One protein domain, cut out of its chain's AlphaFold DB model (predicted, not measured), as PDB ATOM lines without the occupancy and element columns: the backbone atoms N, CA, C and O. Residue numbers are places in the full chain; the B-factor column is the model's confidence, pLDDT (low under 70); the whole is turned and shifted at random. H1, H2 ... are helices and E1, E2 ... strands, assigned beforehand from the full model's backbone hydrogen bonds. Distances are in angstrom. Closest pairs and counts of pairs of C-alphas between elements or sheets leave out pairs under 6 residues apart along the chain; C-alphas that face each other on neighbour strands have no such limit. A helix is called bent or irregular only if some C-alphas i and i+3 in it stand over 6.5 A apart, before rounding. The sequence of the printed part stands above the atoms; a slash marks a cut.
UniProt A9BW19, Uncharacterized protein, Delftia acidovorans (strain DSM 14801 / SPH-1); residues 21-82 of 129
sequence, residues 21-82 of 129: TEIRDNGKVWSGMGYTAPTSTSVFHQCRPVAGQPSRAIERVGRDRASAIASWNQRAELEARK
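Overview. This is residues 21 to 82 of the 129 residues of an uncharacterized protein of Delftia acidovorans (strain DSM 14801 / SPH-1) (UniProt A9BW19). A small, twisted sheet of three strands has one kinked helix, H1, packed over one face by its residues 65 to 73, while the other face is bare. Residues 49 to 54, in the loop between E2 and E3, and residues 74 to 82, of which 74 to 80 belong to H1, stick out from this body. The printed part has 62 residues, with E1, E2, E3 and H1 along it; the sheet's order is E1 - E2 - E3, all antiparallel, and the class is mixed, helices and strands. The whole is loose, with a radius of gyration of the C-alphas of 15.3 A, and flat, spanning 46 by 36 by 11 A.

Arrangement. Begin at E1, residues 21 to 26, which forms a hairpin with E2, residues 40 to 46; look for N 24 and O 42, 2.9 A apart. E2 forms the next hairpin with E3, residues 58 to 62, where N 43 and O 60 are 2.8 A apart. The three make a meander, each strand the antiparallel neighbour of the one before. H1, residues 65 to 80, is on one face of this sheet, two layers in all, at a height over the sheet of 10.2 A. Its closest C-alphas to E3 are Ala 68 and Gly 62, 3.9 A apart. It runs slantwise to the strands, at 49 degrees to E3 on the local plane. Within H1, 10 of 12 O i to N i+4 pairs are within hydrogen-bond range.

Along the chain. Find C-alpha 21 at (-19.606, -7.474, -41.800), where E1 begins. E2 is 19.5 A long, first to last C-alpha. H1 runs 21.7 A to C-alpha 80 at (-8.514, -16.986, -24.675); it is irregular, with C-alphas 72 and 75 7.7 A apart, and has a kink of 53 degrees near residue 73.

Size, cuts and confidence. The C-alphas of Gly 32 and Lys 82 are the two farthest apart, 51.2 A. The links E1 to E2 and E2 to E3 are long; E3 to H1 is tight. The printed part has no cut, and residues 76 to 77 have pLDDT under 70.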
ATOM      1  N   THR A  21     -20.956  -7.976 -42.077       90.50
ATOM      2  CA  THR A  21     -19.606  -7.474 -41.800       90.50
ATOM      3  C   THR A  21     -18.860  -7.283 -43.111       90.50
ATOM      4  O   THR A  21     -18.747  -8.211 -43.907       90.50
ATOM      5  N   GLU A  22     -18.313  -6.094 -43.314       92.62
ATOM      6  CA  GLU A  22     -17.537  -5.725 -44.490       92.62
ATOM      7  C   GLU A  22     -16.137  -5.284 -44.073       92.62
ATOM      8  O   GLU A  22     -15.954  -4.632 -43.044       92.62
ATOM      9  N   ILE A  23     -15.145  -5.605 -44.900       92.94
ATOM     10  CA  ILE A  23     -13.801  -5.045 -44.771       92.94
ATOM     11  C   ILE A  23     -13.656  -3.955 -45.827       92.94
ATOM     12  O   ILE A  23     -13.758  -4.247 -47.019       92.94
ATOM     13  N   ARG A  24     -13.433  -2.710 -45.398       93.94
ATOM     14  CA  ARG A  24     -13.343  -1.548 -46.289       93.94
ATOM     15  C   ARG A  24     -11.949  -0.954 -46.257       93.94
ATOM     16  O   ARG A  24     -11.414  -0.651 -45.192       93.94
ATOM     17  N   ASP A  25     -11.394  -0.756 -47.441       93.31
ATOM     18  CA  ASP A  25     -10.148  -0.030 -47.625       93.31
ATOM     19  C   ASP A  25     -10.430   1.472 -47.714       93.31
ATOM     20  O   ASP A  25     -11.184   1.918 -48.580       93.31
ATOM     21  N   ASN A  26      -9.787   2.249 -46.850       91.50
ATOM     22  CA  ASN A  26     -10.017   3.679 -46.693       91.50
ATOM     23  C   ASN A  26      -8.844   4.503 -47.248       91.50
ATOM     24  O   ASN A  26      -7.708   4.032 -47.349       91.50
ATOM     25  N   GLY A  27      -9.123   5.762 -47.597       88.69
ATOM     26  CA  GLY A  27      -8.099   6.733 -48.006       88.69
ATOM     27  C   GLY A  27      -7.467   6.479 -49.375       88.69
ATOM     28  O   GLY A  27      -6.377   6.974 -49.648       88.69
ATOM     29  N   LYS A  28      -8.139   5.722 -50.251       88.25
ATOM     30  CA  LYS A  28      -7.749   5.614 -51.661       88.25
ATOM     31  C   LYS A  28      -8.044   6.940 -52.367       88.25
ATOM     32  O   LYS A  28      -9.187   7.390 -52.375       88.25
ATOM     33  N   VAL A  29      -7.029   7.545 -52.978       89.19
ATOM     34  CA  VAL A  29      -7.142   8.787 -53.758       89.19
ATOM     35  C   VAL A  29      -6.856   8.476 -55.225       89.19
ATOM     36  O   VAL A  29      -5.958   7.694 -55.527       89.19
ATOM     37  N   TRP A  30      -7.621   9.054 -56.151       87.69
ATOM     38  CA  TRP A  30      -7.370   8.906 -57.587       87.69
ATOM     39  C   TRP A  30      -6.213   9.811 -58.030       87.69
ATOM     40  O   TRP A  30      -6.291  11.026 -57.873       87.69
ATOM     41  N   SER A  31      -5.152   9.236 -58.602       88.88
ATOM     42  CA  SER A  31      -3.954   9.970 -59.048       88.88
ATOM     43  C   SER A  31      -3.941  10.308 -60.544       88.88
ATOM     44  O   SER A  31      -2.946  10.818 -61.051       88.88
ATOM     45  N   GLY A  32      -5.012   9.994 -61.281       89.00
ATOM     46  CA  GLY A  32      -5.073  10.130 -62.743       89.00
ATOM     47  C   GLY A  32      -4.728   8.848 -63.507       89.00
ATOM     48  O   GLY A  32      -5.288   8.621 -64.575       89.00
ATOM     49  N   MET A  33      -3.876   7.979 -62.949       88.62
ATOM     50  CA  MET A  33      -3.493   6.683 -63.547       88.62
ATOM     51  C   MET A  33      -4.060   5.471 -62.790       88.62
ATOM     52  O   MET A  33      -3.939   4.336 -63.244       88.62
ATOM     53  N   GLY A  34      -4.666   5.700 -61.625       88.75
ATOM     54  CA  GLY A  34      -5.210   4.666 -60.754       88.75
ATOM     55  C   GLY A  34      -5.517   5.210 -59.360       88.75
ATOM     56  O   GLY A  34      -5.241   6.371 -59.053       88.75
ATOM     57  N   TYR A  35      -6.080   4.365 -58.498       89.25
ATOM     58  CA  TYR A  35      -6.197   4.672 -57.072       89.25
ATOM     59  C   TYR A  35      -4.879   4.391 -56.347       89.25
ATOM     60  O   TYR A  35      -4.208   3.396 -56.629       89.25
ATOM     61  N   THR A  36      -4.527   5.236 -55.379       89.25
ATOM     62  CA  THR A  36      -3.416   4.978 -54.459       89.25
ATOM     63  C   THR A  36      -3.688   3.755 -53.585       89.25
ATOM     64  O   THR A  36      -4.834   3.325 -53.408       89.25
ATOM     65  N   ALA A  37      -2.624   3.214 -52.986       86.06
ATOM     66  CA  ALA A  37      -2.768   2.248 -51.906       86.06
ATOM     67  C   ALA A  37      -3.620   2.850 -50.768       86.06
ATOM     68  O   ALA A  37      -3.529   4.056 -50.509       86.06
ATOM     69  N   PRO A  38      -4.461   2.040 -50.106       88.25
ATOM     70  CA  PRO A  38      -5.248   2.513 -48.980       88.25
ATOM     71  C   PRO A  38      -4.353   2.898 -47.802       88.25
ATOM     72  O   PRO A  38      -3.342   2.250 -47.537       88.25
ATOM     73  N   THR A  39      -4.747   3.943 -47.078       91.75
ATOM     74  CA  THR A  39      -4.030   4.416 -45.884       91.75
ATOM     75  C   THR A  39      -4.436   3.659 -44.622       91.75
ATOM     76  O   THR A  39      -3.720   3.689 -43.623       91.75
ATOM     77  N   SER A  40      -5.612   3.029 -44.640       92.81
ATOM     78  CA  SER A  40      -6.122   2.201 -43.551       92.81
ATOM     79  C   SER A  40      -7.166   1.209 -44.053       92.81
ATOM     80  O   SER A  40      -7.744   1.372 -45.129       92.81
ATOM     81  N   THR A  41      -7.436   0.189 -43.246       95.38
ATOM     82  CA  THR A  41      -8.505  -0.781 -43.479       95.38
ATOM     83  C   THR A  41      -9.426  -0.803 -42.265       95.38
ATOM     84  O   THR A  41      -8.966  -0.739 -41.126       95.38
ATOM     85  N   SER A  42     -10.730  -0.900 -42.493       95.06
ATOM     86  CA  SER A  42     -11.748  -0.984 -41.447       95.06
ATOM     87  C   SER A  42     -12.515  -2.299 -41.523       95.06
ATOM     88  O   SER A  42     -12.832  -2.780 -42.608       95.06
ATOM     89  N   VAL A  43     -12.821  -2.881 -40.366       94.75
ATOM     90  CA  VAL A  43     -13.869  -3.888 -40.199       94.75
ATOM     91  C   VAL A  43     -15.126  -3.143 -39.770       94.75
ATOM     92  O   VAL A  43     -15.172  -2.597 -38.667       94.75
ATOM     93  N   PHE A  44     -16.121  -3.099 -40.650       94.69
ATOM     94  CA  PHE A  44     -17.382  -2.396 -40.453       94.69
ATOM     95  C   PHE A  44     -18.524  -3.399 -40.327       94.69
ATOM     96  O   PHE A  44     -18.652  -4.305 -41.147       94.69
ATOM     97  N   HIS A  45     -19.382  -3.230 -39.327       93.19
ATOM     98  CA  HIS A  45     -20.518  -4.115 -39.107       93.19
ATOM     99  C   HIS A  45     -21.768  -3.343 -38.703       93.19
ATOM    100  O   HIS A  45     -21.723  -2.487 -37.817       93.19
ATOM    101  N   GLN A  46     -22.903  -3.727 -39.279       91.56
ATOM    102  CA  GLN A  46     -24.218  -3.266 -38.849       91.56
ATOM    103  C   GLN A  46     -24.981  -4.429 -38.209       91.56
ATOM    104  O   GLN A  46     -25.367  -5.380 -38.892       91.56
ATOM    105  N   CYS A  47     -25.224  -4.341 -36.899       90.25
ATOM    106  CA  CYS A  47     -26.069  -5.312 -36.208       90.25
ATOM    107  C   CYS A  47     -27.518  -5.229 -36.705       90.25
ATOM    108  O   CYS A  47     -27.973  -4.179 -37.169       90.25
ATOM    109  N   ARG A  48     -28.273  -6.326 -36.551       87.19
ATOM    110  CA  ARG A  48     -29.708  -6.336 -36.860       87.19
ATOM    111  C   ARG A  48     -30.425  -5.237 -36.053       87.19
ATOM    112  O   ARG A  48     -30.240  -5.181 -34.836       87.19
ATOM    113  N   PRO A  49     -31.257  -4.398 -36.691       87.19
ATOM    114  CA  PRO A  49     -32.036  -3.396 -35.975       87.19
ATOM    115  C   PRO A  49     -32.978  -4.036 -34.949       87.19
ATOM    116  O   PRO A  49     -33.637  -5.035 -35.244       87.19
ATOM    117  N   VAL A  50     -33.067  -3.429 -33.765       87.31
ATOM    118  CA  VAL A  50     -34.048  -3.775 -32.728       87.31
ATOM    119  C   VAL A  50     -35.148  -2.719 -32.754       87.31
ATOM    120  O   VAL A  50     -34.862  -1.522 -32.740       87.31
ATOM    121  N   ALA A  51     -36.406  -3.156 -32.824       91.12
ATOM    122  CA  ALA A  51     -37.547  -2.248 -32.907       91.12
ATOM    123  C   ALA A  51     -37.557  -1.260 -31.728       91.12
ATOM    124  O   ALA A  51     -37.357  -1.646 -30.578       91.12
ATOM    125  N   GLY A  52     -37.775   0.021 -32.030       91.06
ATOM    126  CA  GLY A  52     -37.803   1.089 -31.029       91.06
ATOM    127  C   GLY A  52     -36.434   1.527 -30.496       91.06
ATOM    128  O   GLY A  52     -36.395   2.412 -29.646       91.06
ATOM    129  N   GLN A  53     -35.320   0.966 -30.984       86.69
ATOM    130  CA  GLN A  53     -33.971   1.369 -30.574       86.69
ATOM    131  C   GLN A  53     -33.158   1.929 -31.752       86.69
ATOM    132  O   GLN A  53     -33.200   1.375 -32.855       86.69
ATOM    133  N   PRO A  54     -32.374   3.003 -31.548       84.56
ATOM    134  CA  PRO A  54     -31.431   3.458 -32.558       84.56
ATOM    135  C   PRO A  54     -30.296   2.436 -32.706       84.56
ATOM    136  O   PRO A  54     -29.671   2.043 -31.723       84.56
ATOM    137  N   SER A  55     -29.995   2.030 -33.940       81.19
ATOM    138  CA  SER A  55     -28.823   1.197 -34.239       81.19
ATOM    139  C   SER A  55     -27.683   2.055 -34.786       81.19
ATOM    140  O   SER A  55     -27.908   3.000 -35.543       81.19
ATOM    141  N   ARG A  56     -26.445   1.739 -34.398       84.44
ATOM    142  CA  ARG A  56     -25.227   2.351 -34.943       84.44
ATOM    143  C   ARG A  56     -24.296   1.261 -35.447       84.44
ATOM    144  O   ARG A  56     -24.239   0.181 -34.860       84.44
ATOM    145  N   ALA A  57     -23.566   1.574 -36.509       90.06
ATOM    146  CA  ALA A  57     -22.521   0.701 -37.009       90.06
ATOM    147  C   ALA A  57     -21.366   0.607 -36.011       90.06
ATOM    148  O   ALA A  57     -21.056   1.563 -35.295       90.06
ATOM    149  N   ILE A  58     -20.714  -0.547 -35.997       91.00
ATOM    150  CA  ILE A  58     -19.499  -0.795 -35.234       91.00
ATOM    151  C   ILE A  58     -18.349  -0.837 -36.225       91.00
ATOM    152  O   ILE A  58     -18.398  -1.581 -37.202       91.00
ATOM    153  N   GLU A  59     -17.306  -0.066 -35.945       93.94
ATOM    154  CA  GLU A  59     -16.123  -0.001 -36.792       93.94
ATOM    155  C   GLU A  59     -14.844  -0.189 -35.971       93.94
ATOM    156  O   GLU A  59     -14.686   0.337 -34.857       93.94
ATOM    157  N   ARG A  60     -13.917  -0.968 -36.530       93.50
ATOM    158  CA  ARG A  60     -12.544  -1.104 -36.038       93.50
ATOM    159  C   ARG A  60     -11.577  -0.878 -37.181       93.50
ATOM    160  O   ARG A  60     -11.678  -1.535 -38.208       93.50
ATOM    161  N   VAL A  61     -10.648   0.048 -36.987       94.44
ATOM    162  CA  VAL A  61      -9.712   0.487 -38.022       94.44
ATOM    163  C   VAL A  61      -8.310   0.012 -37.665       94.44
ATOM    164  O   VAL A  61      -7.884   0.129 -36.519       94.44
ATOM    165  N   GLY A  62      -7.596  -0.507 -38.657       92.31
ATOM    166  CA  GLY A  62      -6.179  -0.828 -38.590       92.31
ATOM    167  C   GLY A  62      -5.414  -0.176 -39.737       92.31
ATOM    168  O   GLY A  62      -6.001   0.299 -40.710       92.31
ATOM    169  N   ARG A  63      -4.082  -0.167 -39.629       92.06
ATOM    170  CA  ARG A  63      -3.191   0.272 -40.719       92.06
ATOM    171  C   ARG A  63      -3.383  -0.573 -41.982       92.06
ATOM    172  O   ARG A  63      -3.322  -0.056 -43.088       92.06
ATOM    173  N   ASP A  64      -3.625  -1.860 -41.788       89.81
ATOM    174  CA  ASP A  64      -3.825  -2.864 -42.822       89.81
ATOM    175  C   ASP A  64      -4.921  -3.847 -42.387       89.81
ATOM    176  O   ASP A  64      -5.421  -3.802 -41.254       89.81
ATOM    177  N   ARG A  65      -5.297  -4.751 -43.295       89.88
ATOM    178  CA  ARG A  65      -6.343  -5.751 -43.064       89.88
ATOM    179  C   ARG A  65      -6.085  -6.610 -41.827       89.88
ATOM    180  O   ARG A  65      -7.016  -6.831 -41.057       89.88
ATOM    181  N   ALA A  66      -4.856  -7.084 -41.626       90.06
ATOM    182  CA  ALA A  66      -4.523  -7.945 -40.492       90.06
ATOM    183  C   ALA A  66      -4.655  -7.179 -39.167       90.06
ATOM    184  O   ALA A  66      -5.289  -7.656 -38.232       90.06
ATOM    185  N   SER A  67      -4.155  -5.946 -39.123       90.38
ATOM    186  CA  SER A  67      -4.266  -5.053 -37.967       90.38
ATOM    187  C   SER A  67      -5.722  -4.692 -37.641       90.38
ATOM    188  O   SER A  67      -6.093  -4.581 -36.470       90.38
ATOM    189  N   ALA A  68      -6.568  -4.521 -38.664       92.69
ATOM    190  CA  ALA A  68      -7.995  -4.245 -38.496       92.69
ATOM    191  C   ALA A  68      -8.744  -5.465 -37.930       92.69
ATOM    192  O   ALA A  68      -9.534  -5.322 -36.995       92.69
ATOM    193  N   ILE A  69      -8.444  -6.668 -38.438       91.56
ATOM    194  CA  ILE A  69      -8.994  -7.935 -37.931       91.56
ATOM    195  C   ILE A  69      -8.526  -8.198 -36.498       91.56
ATOM    196  O   ILE A  69      -9.352  -8.500 -35.644       91.56
ATOM    197  N   ALA A  70      -7.242  -8.005 -36.194       88.88
ATOM    198  CA  ALA A  70      -6.727  -8.131 -34.832       88.88
ATOM    199  C   ALA A  70      -7.449  -7.173 -33.871       88.88
ATOM    200  O   ALA A  70      -7.885  -7.578 -32.796       88.88
ATOM    201  N   SER A  71      -7.670  -5.922 -34.292       89.75
ATOM    202  CA  SER A  71      -8.415  -4.925 -33.510       89.75
ATOM    203  C   SER A  71      -9.882  -5.310 -33.286       89.75
ATOM    204  O   SER A  71     -10.437  -5.045 -32.219       89.75
ATOM    205  N   TRP A  72     -10.516  -5.944 -34.273       90.81
ATOM    206  CA  TRP A  72     -11.859  -6.513 -34.143       90.81
ATOM    207  C   TRP A  72     -11.887  -7.716 -33.187       90.81
ATOM    208  O   TRP A  72     -12.757  -7.806 -32.319       90.81
ATOM    209  N   ASN A  73     -10.887  -8.592 -33.287       89.44
ATOM    210  CA  ASN A  73     -10.780  -9.845 -32.545       89.44
ATOM    211  C   ASN A  73     -10.232  -9.696 -31.113       89.44
ATOM    212  O   ASN A  73     -10.163 -10.702 -30.409       89.44
ATOM    213  N   GLN A  74      -9.892  -8.490 -30.632       83.25
ATOM    214  CA  GLN A  74      -9.292  -8.280 -29.295       83.25
ATOM    215  C   GLN A  74     -10.056  -8.972 -28.150       83.25
ATOM    216  O   GLN A  74      -9.465  -9.382 -27.158       83.25
ATOM    217  N   ARG A  75     -11.378  -9.153 -28.267       72.00
ATOM    218  CA  ARG A  75     -12.164  -9.888 -27.259       72.00
ATOM    219  C   ARG A  75     -11.930 -11.392 -27.265       72.00
ATOM    220  O   ARG A  75     -11.948 -11.981 -26.196       72.00
ATOM    221  N   ALA A  76     -11.708 -12.007 -28.420       68.88
ATOM    222  CA  ALA A  76     -11.361 -13.423 -28.469       68.88
ATOM    223  C   ALA A  76      -9.995 -13.678 -27.836       68.88
ATOM    224  O   ALA A  76      -9.814 -14.692 -27.175       68.88
ATOM    225  N   GLU A  77      -9.074 -12.722 -27.951       69.62
ATOM    226  CA  GLU A  77      -7.825 -12.749 -27.196       69.62
ATOM    227  C   GLU A  77      -8.083 -12.639 -25.683       69.62
ATOM    228  O   GLU A  77      -7.537 -13.424 -24.914       69.62
ATOM    229  N   LEU A  78      -8.957 -11.728 -25.234       71.06
ATOM    230  CA  LEU A  78      -9.331 -11.624 -23.813       71.06
ATOM    231  C   LEU A  78     -10.015 -12.893 -23.278       71.06
ATOM    232  O   LEU A  78      -9.725 -13.314 -22.161       71.06
ATOM    233  N   GLU A  79     -10.897 -13.509 -24.065       73.38
ATOM    234  CA  GLU A  79     -11.533 -14.788 -23.735       73.38
ATOM    235  C   GLU A  79     -10.513 -15.930 -23.693       73.38
ATOM    236  O   GLU A  79     -10.498 -16.693 -22.732       73.38
ATOM    237  N   ALA A  80      -9.601 -16.007 -24.665       72.56
ATOM    238  CA  ALA A  80      -8.514 -16.986 -24.675       72.56
ATOM    239  C   ALA A  80      -7.526 -16.792 -23.509       72.56
ATOM    240  O   ALA A  80      -6.885 -17.748 -23.080       72.56
ATOM    241  N   ARG A  81      -7.410 -15.570 -22.969       75.44
ATOM    242  CA  ARG A  81      -6.608 -15.257 -21.775       75.44
ATOM    243  C   ARG A  81      -7.303 -15.603 -20.457       75.44
ATOM    244  O   ARG A  81      -6.682 -15.418 -19.409       75.44
ATOM    245  N   LYS A  82      -8.557 -16.077 -20.464       80.75
ATOM    246  CA  LYS A  82      -9.196 -16.542 -19.228       80.75
ATOM    247  C   LYS A  82      -8.364 -17.674 -18.616       80.75
ATOM    248  O   LYS A  82      -7.925 -18.566 -19.343       80.75
TER     249      LYS A  82